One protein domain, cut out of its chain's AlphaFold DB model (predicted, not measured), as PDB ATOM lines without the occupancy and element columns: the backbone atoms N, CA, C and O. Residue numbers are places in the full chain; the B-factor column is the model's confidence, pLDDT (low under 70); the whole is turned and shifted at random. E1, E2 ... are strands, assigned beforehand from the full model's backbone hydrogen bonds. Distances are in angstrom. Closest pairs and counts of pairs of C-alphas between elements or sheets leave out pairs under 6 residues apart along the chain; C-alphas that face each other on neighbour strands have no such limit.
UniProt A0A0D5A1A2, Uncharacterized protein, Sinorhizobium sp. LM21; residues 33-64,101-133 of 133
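Overview. This is residues 33 to 64 and 101 to 133 of the 133 residues of an uncharacterized protein of Sinorhizobium sp. LM21 (UniProt A0A0D5A1A2). A small sheet of three strands, E1, E2 and E3, makes one part, and a long hairpin of two strands, E4 and E5, makes a second part that leads off from it, its tip at residues 121 to 126 sticking out free. A long loop, residues 41 to 53, joins E1 to E2. The printed part has 65 residues, with no named helix and five named strands, E1 to E5 in chain order; the class is all strand. The sheets run E1, E2, E3 and E4, E5, both antiparallel. The whole is only just loose, close to compact, with a radius of gyration of the C-alphas of 13.3 A and spans of 39 by 30 by 21 A.

Arrangement. In the larger sheet, E2, residues 54 to 59, is the inner strand between the edge strands E1, residues 35 to 40, and E3, residues 105 to 109. E1 and E2 form an antiparallel hairpin, their directions at 165 degrees, with N 36 and O 58 2.8 A apart, within hydrogen-bond range. E2 and E3 are antiparallel at 165 degrees, with N 55 and O 108 at 2.8 A. E4, residues 115 to 122, and E5, residues 125 to 132, form an antiparallel hairpin at 157 degrees, with N 129 and O 118 at 2.8 A. E3 and E4 are only just apart, closest 8.2 A; E5 is apart from E1, E2 and E3.

Along the chain. E1 begins at C-alpha 35 (-36.722, -22.674, -4.151) and is 14.1 A long; E2 is 15.4 A and E3 13.7 A. E4 is 21.9 A long, and E5, 22.4 A long, ends at C-alpha 132 (-19.903, -24.167, -7.546).

Size, cuts and confidence. The C-alphas farthest apart, Gly 51 and Lys 124, are 39.9 A apart. Residues 65 to 100 are not printed; C-alphas 64 and 101 are 10.4 A apart across this cut, in the link from E2 to E3. The link from E1 to E2 is long; those from E3 to E4 and E4 to E5 are tight. Mean pLDDT of the printed part is 94.2, and no printed residue is under 70.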
ATOM      1  N   VAL A  33     -34.200 -20.044   2.139       96.19
ATOM      2  CA  VAL A  33     -35.433 -19.700   1.428       96.19
ATOM      3  C   VAL A  33     -35.793 -20.857   0.496       96.19
ATOM      4  O   VAL A  33     -34.924 -21.304  -0.260       96.19
ATOM      5  N   PRO A  34     -37.043 -21.354   0.515       96.69
ATOM      6  CA  PRO A  34     -37.470 -22.398  -0.404       96.69
ATOM      7  C   PRO A  34     -37.306 -21.965  -1.863       96.69
ATOM      8  O   PRO A  34     -37.604 -20.827  -2.229       96.69
ATOM      9  N   VAL A  35     -36.859 -22.889  -2.708       97.12
ATOM     10  CA  VAL A  35     -36.722 -22.674  -4.151       97.12
ATOM     11  C   VAL A  35     -37.944 -23.277  -4.835       97.12
ATOM     12  O   VAL A  35     -38.165 -24.482  -4.752       97.12
ATOM     13  N   ASN A  36     -38.733 -22.451  -5.522       95.69
ATOM     14  CA  ASN A  36     -39.915 -22.906  -6.258       95.69
ATOM     15  C   ASN A  36     -39.540 -23.562  -7.589       95.69
ATOM     16  O   ASN A  36     -40.216 -24.474  -8.057       95.69
ATOM     17  N   THR A  37     -38.497 -23.063  -8.251       95.50
ATOM     18  CA  THR A  37     -38.064 -23.558  -9.561       95.50
ATOM     19  C   THR A  37     -36.588 -23.264  -9.774       95.50
ATOM     20  O   THR A  37     -36.091 -22.206  -9.388       95.50
ATOM     21  N   LEU A  38     -35.901 -24.196 -10.433       95.38
ATOM     22  CA  LEU A  38     -34.538 -24.031 -10.915       95.38
ATOM     23  C   LEU A  38     -34.544 -24.107 -12.441       95.38
ATOM     24  O   LEU A  38     -35.127 -25.029 -13.010       95.38
ATOM     25  N   MET A  39     -33.909 -23.147 -13.108       96.19
ATOM     26  CA  MET A  39     -33.861 -23.103 -14.572       96.19
ATOM     27  C   MET A  39     -32.556 -22.501 -15.089       96.19
ATOM     28  O   MET A  39     -31.896 -21.733 -14.393       96.19
ATOM     29  N   ALA A  40     -32.188 -22.835 -16.325       95.62
ATOM     30  CA  ALA A  40     -31.154 -22.093 -17.042       95.62
ATOM     31  C   ALA A  40     -31.691 -20.724 -17.495       95.62
ATOM     32  O   ALA A  40     -32.904 -20.512 -17.545       95.62
ATOM     33  N   SER A  41     -30.804 -19.799 -17.856       93.19
ATOM     34  CA  SER A  41     -31.197 -18.520 -18.443       93.19
ATOM     35  C   SER A  41     -31.866 -18.685 -19.820       93.19
ATOM     36  O   SER A  41     -31.513 -19.612 -20.549       93.19
ATOM     37  N   PRO A  42     -32.791 -17.783 -20.214       92.69
ATOM     38  CA  PRO A  42     -33.592 -17.918 -21.438       92.69
ATOM     39  C   PRO A  42     -32.807 -18.099 -22.739       92.69
ATOM     40  O   PRO A  42     -33.252 -18.776 -23.656       92.69
ATOM     41  N   ASN A  43     -31.605 -17.532 -22.810       92.62
ATOM     42  CA  ASN A  43     -30.669 -17.710 -23.923       92.62
ATOM     43  C   ASN A  43     -30.128 -19.150 -24.073       92.62
ATOM     44  O   ASN A  43     -29.392 -19.416 -25.021       92.62
ATOM     45  N   HIS A  44     -30.461 -20.045 -23.139       95.56
ATOM     46  CA  HIS A  44     -30.103 -21.462 -23.136       95.56
ATOM     47  C   HIS A  44     -31.324 -22.404 -23.102       95.56
ATOM     48  O   HIS A  44     -31.201 -23.578 -22.747       95.56
ATOM     49  N   TRP A  45     -32.525 -21.904 -23.402       94.50
ATOM     50  CA  TRP A  45     -33.721 -22.745 -23.528       94.50
ATOM     51  C   TRP A  45     -33.790 -23.409 -24.906       94.50
ATOM     52  O   TRP A  45     -33.120 -22.981 -25.840       94.50
ATOM     53  N   ASP A  46     -34.574 -24.483 -25.023       95.56
ATOM     54  CA  ASP A  46     -34.851 -25.178 -26.292       95.56
ATOM     55  C   ASP A  46     -33.599 -25.621 -27.077       95.56
ATOM     56  O   ASP A  46     -33.583 -25.644 -28.307       95.56
ATOM     57  N   GLY A  47     -32.525 -25.968 -26.360       92.19
ATOM     58  CA  GLY A  47     -31.252 -26.396 -26.950       92.19
ATOM     59  C   GLY A  47     -30.371 -25.257 -27.473       92.19
ATOM     60  O   GLY A  47     -29.363 -25.525 -28.120       92.19
ATOM     61  N   GLN A  48     -30.728 -23.999 -27.204       93.12
ATOM     62  CA  GLN A  48     -29.879 -22.847 -27.503       93.12
ATOM     63  C   GLN A  48     -28.660 -22.802 -26.569       93.12
ATOM     64  O   GLN A  48     -28.723 -23.225 -25.416       93.12
ATOM     65  N   GLU A  49     -27.555 -22.239 -27.058       93.12
ATOM     66  CA  GLU A  49     -26.315 -22.027 -26.293       93.12
ATOM     67  C   GLU A  49     -25.728 -20.637 -26.594       93.12
ATOM     68  O   GLU A  49     -24.590 -20.481 -27.039       93.12
ATOM     69  N   ILE A  50     -26.544 -19.588 -26.436       91.62
ATOM     70  CA  ILE A  50     -26.172 -18.229 -26.847       91.62
ATOM     71  C   ILE A  50     -25.596 -17.448 -25.665       91.62
ATOM     72  O   ILE A  50     -26.316 -17.084 -24.738       91.62
ATOM     73  N   GLY A  51     -24.318 -17.076 -25.729       90.75
ATOM     74  CA  GLY A  51     -23.677 -16.225 -24.719       90.75
ATOM     75  C   GLY A  51     -23.452 -16.937 -23.380       90.75
ATOM     76  O   GLY A  51     -23.254 -18.144 -23.336       90.75
ATOM     77  N   ASN A  52     -23.455 -16.189 -22.270       91.19
ATOM     78  CA  ASN A  52     -23.175 -16.765 -20.949       91.19
ATOM     79  C   ASN A  52     -24.379 -17.540 -20.399       91.19
ATOM     80  O   ASN A  52     -25.502 -17.018 -20.352       91.19
ATOM     81  N   LYS A  53     -24.120 -18.753 -19.913       93.62
ATOM     82  CA  LYS A  53     -25.101 -19.568 -19.202       93.62
ATOM     83  C   LYS A  53     -25.245 -19.078 -17.769       93.62
ATOM     84  O   LYS A  53     -24.252 -18.921 -17.061       93.62
ATOM     85  N   HIS A  54     -26.483 -18.878 -17.338       95.31
ATOM     86  CA  HIS A  54     -26.792 -18.653 -15.933       95.31
ATOM     87  C   HIS A  54     -27.748 -19.726 -15.421       95.31
ATOM     88  O   HIS A  54     -28.571 -20.246 -16.175       95.31
ATOM     89  N   TRP A  55     -27.649 -20.034 -14.133       96.38
ATOM     90  CA  TRP A  55     -28.611 -20.845 -13.398       96.38
ATOM     91  C   TRP A  55     -29.390 -19.948 -12.451       96.38
ATOM     92  O   TRP A  55     -28.803 -19.230 -11.641       96.38
ATOM     93  N   PHE A  56     -30.710 -19.991 -12.561       97.19
ATOM     94  CA  PHE A  56     -31.635 -19.206 -11.761       97.19
ATOM     95  C   PHE A  56     -32.321 -20.089 -10.730       97.19
ATOM     96  O   PHE A  56     -32.886 -21.131 -11.065       97.19
ATOM     97  N   PHE A  57     -32.285 -19.635  -9.483       97.31
ATOM     98  CA  PHE A  57     -33.010 -20.200  -8.356       97.31
ATOM     99  C   PHE A  57     -34.143 -19.238  -8.033       97.31
ATOM    100  O   PHE A  57     -33.913 -18.179  -7.443       97.31
ATOM    101  N   ILE A  58     -35.355 -19.586  -8.457       97.44
ATOM    102  CA  ILE A  58     -36.546 -18.781  -8.201       97.44
ATOM    103  C   ILE A  58     -36.988 -19.044  -6.769       97.44
ATOM    104  O   ILE A  58     -37.323 -20.177  -6.413       97.44
ATOM    105  N   LEU A  59     -36.945 -18.002  -5.947       97.19
ATOM    106  CA  LEU A  59     -37.175 -18.101  -4.513       97.19
ATOM    107  C   LEU A  59     -38.662 -17.923  -4.209       97.19
ATOM    108  O   LEU A  59     -39.334 -17.072  -4.793       97.19
ATOM    109  N   LYS A  60     -39.174 -18.731  -3.284       96.00
ATOM    110  CA  LYS A  60     -40.555 -18.641  -2.824       96.00
ATOM    111  C   LYS A  60     -40.808 -17.283  -2.173       96.00
ATOM    112  O   LYS A  60     -39.980 -16.811  -1.400       96.00
ATOM    113  N   ASP A  61     -41.949 -16.681  -2.508       94.75
ATOM    114  CA  ASP A  61     -42.414 -15.387  -1.990       94.75
ATOM    115  C   ASP A  61     -41.430 -14.218  -2.223       94.75
ATOM    116  O   ASP A  61     -41.589 -13.138  -1.658       94.75
ATOM    117  N   CYS A  62     -40.446 -14.404  -3.114       96.25
ATOM    118  CA  CYS A  62     -39.554 -13.347  -3.565       96.25
ATOM    119  C   CYS A  62     -40.244 -12.551  -4.674       96.25
ATOM    120  O   CYS A  62     -40.376 -13.035  -5.795       96.25
ATOM    121  N   ILE A  63     -40.711 -11.341  -4.367       95.62
ATOM    122  CA  ILE A  63     -41.515 -10.504  -5.265       95.62
ATOM    123  C   ILE A  63     -40.896  -9.113  -5.329       95.62
ATOM    124  O   ILE A  63     -40.883  -8.373  -4.344       95.62
ATOM    125  N   ASN A  64     -40.398  -8.738  -6.506       95.44
ATOM    126  CA  ASN A  64     -39.899  -7.392  -6.740       95.44
ATOM    127  C   ASN A  64     -41.081  -6.399  -6.810       95.44
ATOM    128  O   ASN A  64     -41.922  -6.548  -7.705       95.44
ATOM    129  N   GLU A 101     -47.487 -12.322 -10.182       91.94
ATOM    130  CA  GLU A 101     -47.117 -13.417 -11.075       91.94
ATOM    131  C   GLU A 101     -45.783 -13.085 -11.756       91.94
ATOM    132  O   GLU A 101     -45.737 -12.586 -12.881       91.94
ATOM    133  N   GLN A 102     -44.682 -13.298 -11.035       91.38
ATOM    134  CA  GLN A 102     -43.324 -13.070 -11.531       91.38
ATOM    135  C   GLN A 102     -42.361 -14.170 -11.072       91.38
ATOM    136  O   GLN A 102     -42.630 -14.899 -10.119       91.38
ATOM    137  N   LEU A 103     -41.211 -14.261 -11.740       93.38
ATOM    138  CA  LEU A 103     -40.110 -15.143 -11.362       93.38
ATOM    139  C   LEU A 103     -38.948 -14.294 -10.842       93.38
ATOM    140  O   LEU A 103     -38.194 -13.729 -11.632       93.38
ATOM    141  N   SER A 104     -38.810 -14.208  -9.520       95.31
ATOM    142  CA  SER A 104     -37.707 -13.500  -8.867       95.31
ATOM    143  C   SER A 104     -36.895 -14.429  -7.968       95.31
ATOM    144  O   SER A 104     -37.389 -15.411  -7.415       95.31
ATOM    145  N   GLY A 105     -35.605 -14.135  -7.846       95.44
ATOM    146  CA  GLY A 105     -34.680 -14.962  -7.088       95.44
ATOM    147  C   GLY A 105     -33.230 -14.585  -7.343       95.44
ATOM    148  O   GLY A 105     -32.923 -13.430  -7.642       95.44
ATOM    149  N   VAL A 106     -32.339 -15.565  -7.220       95.25
ATOM    150  CA  VAL A 106     -30.893 -15.382  -7.398       95.25
ATOM    151  C   VAL A 106     -30.399 -16.106  -8.644       95.25
ATOM    152  O   VAL A 106     -30.947 -17.136  -9.040       95.25
ATOM    153  N   GLY A 107     -29.359 -15.558  -9.270       95.31
ATOM    154  CA  GLY A 107     -28.762 -16.112 -10.478       95.31
ATOM    155  C   GLY A 107     -27.250 -16.236 -10.365       95.31
ATOM    156  O   GLY A 107     -26.588 -15.318  -9.886       95.31
ATOM    157  N   PHE A 108     -26.716 -17.352 -10.847       96.50
ATOM    158  CA  PHE A 108     -25.284 -17.648 -10.875       96.50
ATOM    159  C   PHE A 108     -24.833 -17.845 -12.319       96.50
ATOM    160  O   PHE A 108     -25.531 -18.495 -13.090       96.50
ATOM    161  N   SER A 109     -23.693 -17.268 -12.698       94.50
ATOM    162  CA  SER A 109     -23.131 -17.389 -14.051       94.50
ATOM    163  C   SER A 109     -22.090 -18.498 -14.101       94.50
ATOM    164  O   SER A 109     -21.238 -18.547 -13.221       94.50
ATOM    165  N   SER A 110     -22.050 -19.272 -15.187       91.06
ATOM    166  CA  SER A 110     -21.012 -20.289 -15.439       91.06
ATOM    167  C   SER A 110     -19.605 -19.734 -15.630       91.06
ATOM    168  O   SER A 110     -18.634 -20.473 -15.760       91.06
ATOM    169  N   THR A 111     -19.485 -18.414 -15.734       91.75
ATOM    170  CA  THR A 111     -18.205 -17.719 -15.894       91.75
ATOM    171  C   THR A 111     -17.677 -17.145 -14.585       91.75
ATOM    172  O   THR A 111     -16.558 -16.629 -14.548       91.75
ATOM    173  N   ARG A 112     -18.464 -17.212 -13.507       86.88
ATOM    174  CA  ARG A 112     -18.105 -16.691 -12.190       86.88
ATOM    175  C   ARG A 112     -17.978 -17.875 -11.247       86.88
ATOM    176  O   ARG A 112     -18.909 -18.653 -11.141       86.88
ATOM    177  N   LYS A 113     -16.857 -17.974 -10.524       91.31
ATOM    178  CA  LYS A 113     -16.606 -19.024  -9.513       91.31
ATOM    179  C   LYS A 113     -17.417 -18.794  -8.229       91.31
ATOM    180  O   LYS A 113     -16.889 -18.904  -7.121       91.31
ATOM    181  N   ASP A 114     -18.666 -18.387  -8.396       94.50
ATOM    182  CA  ASP A 114     -19.593 -18.128  -7.315       94.50
ATOM    183  C   ASP A 114     -20.061 -19.469  -6.741       94.50
ATOM    184  O   ASP A 114     -20.106 -20.498  -7.424       94.50
ATOM    185  N   LYS A 115     -20.384 -19.459  -5.451       94.69
ATOM    186  CA  LYS A 115     -20.817 -20.643  -4.717       94.69
ATOM    187  C   LYS A 115     -22.168 -20.398  -4.074       94.69
ATOM    188  O   LYS A 115     -22.437 -19.291  -3.608       94.69
ATOM    189  N   ALA A 116     -22.984 -21.441  -3.994       94.06
ATOM    190  CA  ALA A 116     -24.222 -21.430  -3.230       94.06
ATOM    191  C   ALA A 116     -24.254 -22.599  -2.251       94.06
ATOM    192  O   ALA A 116     -23.984 -23.739  -2.624       94.06
ATOM    193  N   THR A 117     -24.632 -22.314  -1.006       95.31
ATOM    194  CA  THR A 117     -25.047 -23.360  -0.071       95.31
ATOM    195  C   THR A 117     -26.527 -23.626  -0.289       95.31
ATOM    196  O   THR A 117     -27.343 -22.715  -0.166       95.31
ATOM    197  N   VAL A 118     -26.874 -24.866  -0.612       95.62
ATOM    198  CA  VAL A 118     -28.259 -25.308  -0.778       95.62
ATOM    199  C   VAL A 118     -28.546 -26.457   0.171       95.62
ATOM    200  O   VAL A 118     -27.675 -27.281   0.441       95.62
ATOM    201  N   VAL A 119     -29.775 -26.532   0.666       96.56
ATOM    202  CA  VAL A 119     -30.244 -27.672   1.453       96.56
ATOM    203  C   VAL A 119     -31.273 -28.415   0.622       96.56
ATOM    204  O   VAL A 119     -32.263 -27.832   0.189       96.56
ATOM    205  N   VAL A 120     -31.013 -29.694   0.376       95.25
ATOM    206  CA  VAL A 120     -31.946 -30.589  -0.305       95.25
ATOM    207  C   VAL A 120     -32.645 -31.407   0.763       95.25
ATOM    208  O   VAL A 120     -32.003 -32.174   1.487       95.25
ATOM    209  N   GLU A 121     -33.952 -31.220   0.875       92.94
ATOM    210  CA  GLU A 121     -34.806 -32.015   1.750       92.94
ATOM    211  C   GLU A 121     -35.206 -33.303   1.026       92.94
ATOM    212  O   GLU A 121     -35.666 -33.272  -0.114       92.94
ATOM    213  N   GLY A 122     -34.997 -34.445   1.675       90.62
ATOM    214  CA  GLY A 122     -35.506 -35.736   1.225       90.62
ATOM    215  C   GLY A 122     -36.279 -36.422   2.345       90.62
ATOM    216  O   GLY A 122     -36.149 -36.051   3.509       90.62
ATOM    217  N   ASP A 123     -37.023 -37.475   2.009       90.75
ATOM    218  CA  ASP A 123     -37.998 -38.124   2.904       90.75
ATOM    219  C   ASP A 123     -37.461 -38.525   4.290       90.75
ATOM    220  O   ASP A 123     -38.220 -38.633   5.248       90.75
ATOM    221  N   LYS A 124     -36.154 -38.799   4.401       89.88
ATOM    222  CA  LYS A 124     -35.516 -39.281   5.640       89.88
ATOM    223  C   LYS A 124     -34.529 -38.298   6.260       89.88
ATOM    224  O   LYS A 124     -34.187 -38.454   7.429       89.88
ATOM    225  N   ALA A 125     -34.000 -37.360   5.479       91.75
ATOM    226  CA  ALA A 125     -32.978 -36.427   5.933       91.75
ATOM    227  C   ALA A 125     -32.841 -35.250   4.966       91.75
ATOM    228  O   ALA A 125     -32.878 -35.435   3.749       91.75
ATOM    229  N   SER A 126     -32.556 -34.077   5.523       93.38
ATOM    230  CA  SER A 126     -32.098 -32.916   4.763       93.38
ATOM    231  C   SER A 126     -30.572 -32.890   4.727       93.38
ATOM    232  O   SER A 126     -29.910 -33.177   5.728       93.38
ATOM    233  N   ARG A 127     -29.995 -32.573   3.567       95.88
ATOM    234  CA  ARG A 127     -28.540 -32.497   3.376       95.88
ATOM    235  C   ARG A 127     -28.145 -31.165   2.764       95.88
ATOM    236  O   ARG A 127     -28.746 -30.728   1.787       95.88
ATOM    237  N   ALA A 128     -27.116 -30.553   3.337       96.06
ATOM    238  CA  ALA A 128     -26.507 -29.351   2.792       96.06
ATOM    239  C   ALA A 128     -25.461 -29.713   1.728       96.06
ATOM    240  O   ALA A 128     -24.670 -30.640   1.914       96.06
ATOM    241  N   TYR A 129     -25.451 -28.956   0.637       95.88
ATOM    242  CA  TYR A 129     -24.496 -29.047  -0.458       95.88
ATOM    243  C   TYR A 129     -23.929 -27.663  -0.754       95.88
ATOM    244  O   TYR A 129     -24.651 -26.668  -0.711       95.88
ATOM    245  N   GLU A 130     -22.648 -27.609  -1.107       96.69
ATOM    246  CA  GLU A 130     -22.042 -26.425  -1.707       96.69
ATOM    247  C   GLU A 130     -21.941 -26.649  -3.219       96.69
ATOM    248  O   GLU A 130     -21.240 -27.551  -3.678       96.69
ATOM    249  N   ILE A 131     -22.665 -25.846  -3.994       94.44
ATOM    250  CA  ILE A 131     -22.617 -25.866  -5.457       94.44
ATOM    251  C   ILE A 131     -21.653 -24.774  -5.911       94.44
ATOM    252  O   ILE A 131     -21.755 -23.637  -5.457       94.44
ATOM    253  N   SER A 132     -20.733 -25.124  -6.808       94.06
ATOM    254  CA  SER A 132     -19.903 -24.167  -7.546       94.06
ATOM    255  C   SER A 132     -20.406 -24.086  -8.983       94.06
ATOM    256  O   SER A 132     -20.685 -25.128  -9.582       94.06
ATOM    257  N   PHE A 133     -20.536 -22.867  -9.495       90.25
ATOM    258  CA  PHE A 133     -21.077 -22.572 -10.822       90.25
ATOM    259  C   PHE A 133     -19.977 -22.240 -11.832       90.25
ATOM    260  O   PHE A 133     -18.897 -21.755 -11.412       90.25
TER     261      PHE A 133